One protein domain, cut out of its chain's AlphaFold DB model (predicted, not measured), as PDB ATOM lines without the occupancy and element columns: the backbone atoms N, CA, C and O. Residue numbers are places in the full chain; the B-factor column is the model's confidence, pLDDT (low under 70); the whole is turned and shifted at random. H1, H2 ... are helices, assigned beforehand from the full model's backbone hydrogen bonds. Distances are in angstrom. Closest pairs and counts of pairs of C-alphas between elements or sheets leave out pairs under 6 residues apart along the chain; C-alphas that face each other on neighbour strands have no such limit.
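AT A GLANCE: This is residues 61 to 101 of the 490 residues of the protein "IstA3" of Desulfobacterium autotrophicum (strain ATCC 43914 / DSM 3382 / HRM2) (UniProt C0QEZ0). Three short helices, each steeply tilted to the other two, make a small compact cluster, their centres at the corners of a triangle; H2 packs on both H1 and H3, while H1 and H3 come near each other only loosely. The printed part has 41 residues with three named helices in the order H1, H2, H3 and no named strand, and the class is all helix. It is compact, with a radius of gyration of the C-alphas of 9.2 A, and spans 23 by 18 by 16 A.

IN THESE COORDINATES: Find C-alpha 61 at (-14.126, -7.990, -6.973); from there H1, residues 61 to 69, runs 12.4 A to C-alpha 69. After four residues, look for C-alpha 74 at (-19.867, -3.639, -19.653), where H2, residues 74 to 83, begins its 14.3 A. Six residues on, H3, residues 90 to 100, runs 15.4 A and ends at C-alpha 100, at (-19.167, -13.747, -15.290).

HOW THE PARTS SIT: Start at H1: it touches H2, and their closest C-alphas, those of Ile 63 and Ile 77, are 6.7 A apart. These two helices run opposite ways at a steep tilt of 54 degrees. Go on to H2 and H3, which touch with their closest C-alphas, those of Ala 74 and Glu 94, 5.5 A apart. They also run opposite ways, at a steep tilt of 60 degrees. H1 and H3 are close but not clearly touching: their closest C-alphas, those of Ile 64 and Ile 100, are 7.9 A apart. They run the same way at a steep tilt of 64 degrees. In H1, H2 and H3 every O i to N i+4 pair is within hydrogen-bond range.

THE WHOLE: Look at the C-alphas of Thr 69 and Glu 87, the two farthest apart, at 23.6 A. The printed part has no cut; the link from H1 to H2 is tight and the link from H2 to H3 is short. The mean pLDDT of the printed part is 83.9, and no printed residue is under 70.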
ATOM      1  N   ASP A  61     -13.157  -7.899  -8.073       83.62
ATOM      2  CA  ASP A  61     -14.126  -7.990  -6.973       83.62
ATOM      3  C   ASP A  61     -15.145  -6.854  -7.033       83.62
ATOM      4  O   ASP A  61     -16.339  -7.050  -6.804       83.62
ATOM      5  N   GLN A  62     -14.694  -5.664  -7.430       84.25
ATOM      6  CA  GLN A  62     -15.566  -4.519  -7.638       84.25
ATOM      7  C   GLN A  62     -16.528  -4.744  -8.810       84.25
ATOM      8  O   GLN A  62     -17.716  -4.448  -8.696       84.25
ATOM      9  N   ILE A  63     -16.045  -5.308  -9.923       83.94
ATOM     10  CA  ILE A  63     -16.884  -5.646 -11.082       83.94
ATOM     11  C   ILE A  63     -17.982  -6.640 -10.687       83.94
ATOM     12  O   ILE A  63     -19.127  -6.473 -11.111       83.94
ATOM     13  N   ILE A  64     -17.657  -7.639  -9.859       85.12
ATOM     14  CA  ILE A  64     -18.633  -8.610  -9.346       85.12
ATOM     15  C   ILE A  64     -19.683  -7.899  -8.483       85.12
ATOM     16  O   ILE A  64     -20.870  -7.995  -8.789       85.12
ATOM     17  N   ARG A  65     -19.266  -7.091  -7.498       85.12
ATOM     18  CA  ARG A  65     -20.197  -6.322  -6.645       85.12
ATOM     19  C   ARG A  65     -21.104  -5.390  -7.448       85.12
ATOM     20  O   ARG A  65     -22.298  -5.285  -7.173       85.12
ATOM     21  N   LEU A  66     -20.561  -4.718  -8.465       84.94
ATOM     22  CA  LEU A  66     -21.334  -3.842  -9.345       84.94
ATOM     23  C   LEU A  66     -22.409  -4.628 -10.105       84.94
ATOM     24  O   LEU A  66     -23.552  -4.176 -10.171       84.94
ATOM     25  N   LEU A  67     -22.052  -5.795 -10.647       83.56
ATOM     26  CA  LEU A  67     -22.966  -6.680 -11.372       83.56
ATOM     27  C   LEU A  67     -24.039  -7.315 -10.476       83.56
ATOM     28  O   LEU A  67     -25.143  -7.567 -10.959       83.56
ATOM     29  N   GLU A  68     -23.729  -7.569  -9.203       83.25
ATOM     30  CA  GLU A  68     -24.685  -8.066  -8.205       83.25
ATOM     31  C   GLU A  68     -25.681  -6.985  -7.775       83.25
ATOM     32  O   GLU A  68     -26.861  -7.273  -7.587       83.25
ATOM     33  N   THR A  69     -25.229  -5.733  -7.667       83.06
ATOM     34  CA  THR A  69     -26.071  -4.621  -7.199       83.06
ATOM     35  C   THR A  69     -27.074  -4.178  -8.268       83.06
ATOM     36  O   THR A  69     -28.246  -3.951  -7.974       83.06
ATOM     37  N   HIS A  70     -26.634  -4.046  -9.525       77.50
ATOM     38  CA  HIS A  70     -27.502  -3.656 -10.640       77.50
ATOM     39  C   HIS A  70     -27.042  -4.289 -11.962       77.50
ATOM     40  O   HIS A  70     -25.858  -4.572 -12.144       77.50
ATOM     41  N   PRO A  71     -27.942  -4.446 -12.955       78.56
ATOM     42  CA  PRO A  71     -27.607  -5.019 -14.257       78.56
ATOM     43  C   PRO A  71     -26.844  -4.027 -15.161       78.56
ATOM     44  O   PRO A  71     -27.284  -3.736 -16.275       78.56
ATOM     45  N   TYR A  72     -25.695  -3.521 -14.704       81.75
ATOM     46  CA  TYR A  72     -24.846  -2.612 -15.474       81.75
ATOM     47  C   TYR A  72     -24.336  -3.265 -16.765       81.75
ATOM     48  O   TYR A  72     -24.007  -4.454 -16.822       81.75
ATOM     49  N   SER A  73     -24.259  -2.463 -17.824       82.44
ATOM     50  CA  SER A  73     -23.580  -2.843 -19.063       82.44
ATOM     51  C   SER A  73     -22.059  -2.840 -18.877       82.44
ATOM     52  O   SER A  73     -21.526  -2.095 -18.054       82.44
ATOM     53  N   ALA A  74     -21.333  -3.613 -19.691       81.12
ATOM     54  CA  ALA A  74     -19.867  -3.639 -19.653       81.12
ATOM     55  C   ALA A  74     -19.238  -2.245 -19.869       81.12
ATOM     56  O   ALA A  74     -18.212  -1.937 -19.272       81.12
ATOM     57  N   LYS A  75     -19.899  -1.371 -20.644       84.69
ATOM     58  CA  LYS A  75     -19.505   0.036 -20.826       84.69
ATOM     59  C   LYS A  75     -19.662   0.867 -19.551       84.69
ATOM     60  O   LYS A  75     -18.765   1.635 -19.229       84.69
ATOM     61  N   GLN A  76     -20.764   0.696 -18.819       84.25
ATOM     62  CA  GLN A  76     -20.985   1.379 -17.535       84.25
ATOM     63  C   GLN A  76     -20.001   0.896 -16.467       84.25
ATOM     64  O   GLN A  76     -19.487   1.698 -15.696       84.25
ATOM     65  N   ILE A  77     -19.698  -0.404 -16.454       85.25
ATOM     66  CA  ILE A  77     -18.680  -0.976 -15.566       85.25
ATOM     67  C   ILE A  77     -17.306  -0.400 -15.904       85.25
ATOM     68  O   ILE A  77     -16.608   0.040 -15.001       85.25
ATOM     69  N   PHE A  78     -16.948  -0.339 -17.192       87.12
ATOM     70  CA  PHE A  78     -15.694   0.259 -17.648       87.12
ATOM     71  C   PHE A  78     -15.563   1.734 -17.250       87.12
ATOM     72  O   PHE A  78     -14.493   2.138 -16.813       87.12
ATOM     73  N   GLN A  79     -16.631   2.531 -17.370       85.88
ATOM     74  CA  GLN A  79     -16.620   3.932 -16.936       85.88
ATOM     75  C   GLN A  79     -16.335   4.060 -15.436       85.88
ATOM     76  O   GLN A  79     -15.445   4.812 -15.062       85.88
ATOM     77  N   ARG A  80     -17.004   3.259 -14.602       85.69
ATOM     78  CA  ARG A  80     -16.838   3.308 -13.142       85.69
ATOM     79  C   ARG A  80     -15.459   2.867 -12.678       85.69
ATOM     80  O   ARG A  80     -14.791   3.604 -11.977       85.69
ATOM     81  N   ILE A  81     -14.976   1.713 -13.141       88.56
ATOM     82  CA  ILE A  81     -13.634   1.260 -12.739       88.56
ATOM     83  C   ILE A  81     -12.535   2.201 -13.259       88.56
ATOM     84  O   ILE A  81     -11.449   2.249 -12.693       88.56
ATOM     85  N   ARG A  82     -12.795   2.950 -14.342       87.31
ATOM     86  CA  ARG A  82     -11.875   3.968 -14.863       87.31
ATOM     87  C   ARG A  82     -11.850   5.221 -13.989       87.31
ATOM     88  O   ARG A  82     -10.776   5.793 -13.837       87.31
ATOM     89  N   GLU A  83     -12.982   5.615 -13.410       86.88
ATOM     90  CA  GLU A  83     -13.037   6.655 -12.369       86.88
ATOM     91  C   GLU A  83     -12.217   6.238 -11.134       86.88
ATOM     92  O   GLU A  83     -11.528   7.070 -10.552       86.88
ATOM     93  N   ASP A  84     -12.174   4.937 -10.832       82.75
ATOM     94  CA  ASP A  84     -11.379   4.357  -9.739       82.75
ATOM     95  C   ASP A  84      -9.912   4.040 -10.114       82.75
ATOM     96  O   ASP A  84      -9.198   3.376  -9.361       82.75
ATOM     97  N   GLY A  85      -9.434   4.508 -11.275       84.25
ATOM     98  CA  GLY A  85      -8.020   4.416 -11.670       84.25
ATOM     99  C   GLY A  85      -7.645   3.240 -12.583       84.25
ATOM    100  O   GLY A  85      -6.467   2.914 -12.719       84.25
ATOM    101  N   PHE A  86      -8.605   2.583 -13.241       87.56
ATOM    102  CA  PHE A  86      -8.304   1.537 -14.224       87.56
ATOM    103  C   PHE A  86      -7.709   2.097 -15.531       87.56
ATOM    104  O   PHE A  86      -8.375   2.790 -16.301       87.56
ATOM    105  N   GLU A  87      -6.475   1.695 -15.849       83.69
ATOM    106  CA  GLU A  87      -5.745   2.093 -17.071       83.69
ATOM    107  C   GLU A  87      -5.814   1.060 -18.217       83.69
ATOM    108  O   GLU A  87      -5.050   1.115 -19.187       83.69
ATOM    109  N   GLY A  88      -6.660   0.036 -18.092       83.81
ATOM    110  CA  GLY A  88      -6.800  -0.999 -19.114       83.81
ATOM    111  C   GLY A  88      -7.791  -0.635 -20.225       83.81
ATOM    112  O   GLY A  88      -8.536   0.339 -20.154       83.81
ATOM    113  N   GLY A  89      -7.815  -1.454 -21.276       83.81
ATOM    114  CA  GLY A  89      -8.776  -1.312 -22.371       83.81
ATOM    115  C   GLY A  89     -10.143  -1.920 -22.040       83.81
ATOM    116  O   GLY A  89     -10.230  -2.931 -21.339       83.81
ATOM    117  N   ILE A  90     -11.204  -1.350 -22.621       85.00
ATOM    118  CA  ILE A  90     -12.590  -1.831 -22.488       85.00
ATOM    119  C   ILE A  90     -12.753  -3.312 -22.859       85.00
ATOM    120  O   ILE A  90     -13.518  -4.023 -22.215       85.00
ATOM    121  N   THR A  91     -11.980  -3.812 -23.825       83.75
ATOM    122  CA  THR A  91     -12.026  -5.205 -24.292       83.75
ATOM    123  C   THR A  91     -11.763  -6.209 -23.165       83.75
ATOM    124  O   THR A  91     -12.422  -7.240 -23.090       83.75
ATOM    125  N   ILE A  92     -10.855  -5.885 -22.235       84.75
ATOM    126  CA  ILE A  92     -10.512  -6.759 -21.098       84.75
ATOM    127  C   ILE A  92     -11.692  -6.840 -20.116       84.75
ATOM    128  O   ILE A  92     -11.982  -7.909 -19.576       84.75
ATOM    129  N   VAL A  93     -12.398  -5.721 -19.919       84.06
ATOM    130  CA  VAL A  93     -13.615  -5.650 -19.099       84.06
ATOM    131  C   VAL A  93     -14.749  -6.416 -19.767       84.06
ATOM    132  O   VAL A  93     -15.410  -7.212 -19.110       84.06
ATOM    133  N   GLU A  94     -14.959  -6.226 -21.070       83.56
ATOM    134  CA  GLU A  94     -15.993  -6.931 -21.831       83.56
ATOM    135  C   GLU A  94     -15.788  -8.446 -21.806       83.56
ATOM    136  O   GLU A  94     -16.742  -9.186 -21.559       83.56
ATOM    137  N   ASP A  95     -14.556  -8.918 -21.997       83.75
ATOM    138  CA  ASP A  95     -14.235 -10.342 -21.934       83.75
ATOM    139  C   ASP A  95     -14.434 -10.917 -20.526       83.75
ATOM    140  O   ASP A  95     -14.901 -12.050 -20.382       83.75
ATOM    141  N   TYR A  96     -14.129 -10.149 -19.476       85.56
ATOM    142  CA  TYR A  96     -14.357 -10.570 -18.092       85.56
ATOM    143  C   TYR A  96     -15.845 -10.580 -17.719       85.56
ATOM    144  O   TYR A  96     -16.340 -11.570 -17.176       85.56
ATOM    145  N   VAL A  97     -16.593  -9.541 -18.097       84.56
ATOM    146  CA  VAL A  97     -18.052  -9.482 -17.925       84.56
ATOM    147  C   VAL A  97     -18.727 -10.607 -18.713       84.56
ATOM    148  O   VAL A  97     -19.665 -11.209 -18.202       84.56
ATOM    149  N   ARG A  98     -18.229 -10.969 -19.905       82.50
ATOM    150  CA  ARG A  98     -18.727 -12.119 -20.686       82.50
ATOM    151  C   ARG A  98     -18.468 -13.462 -19.992       82.50
ATOM    152  O   ARG A  98     -19.261 -14.380 -20.174       82.50
ATOM    153  N   LYS A  99     -17.397 -13.594 -19.201       83.75
ATOM    154  CA  LYS A  99     -17.132 -14.799 -18.390       83.75
ATOM    155  C   LYS A  99     -18.064 -14.899 -17.184       83.75
ATOM    156  O   LYS A  99     -18.577 -15.978 -16.920       83.75
ATOM    157  N   ILE A 100     -18.291 -13.789 -16.476       82.50
ATOM    158  CA  ILE A 100     -19.167 -13.747 -15.290       82.50
ATOM    159  C   ILE A 100     -20.640 -13.853 -15.691       82.50
ATOM    160  O   ILE A 100     -21.425 -14.574 -15.081       82.50
ATOM    161  N   ARG A 101     -21.020 -13.129 -16.743       76.25
ATOM    162  CA  ARG A 101     -22.369 -13.075 -17.290       76.25
ATOM    163  C   ARG A 101     -22.313 -13.454 -18.770       76.25
ATOM    164  O   ARG A 101     -22.387 -12.571 -19.631       76.25
TER     165      ARG A 101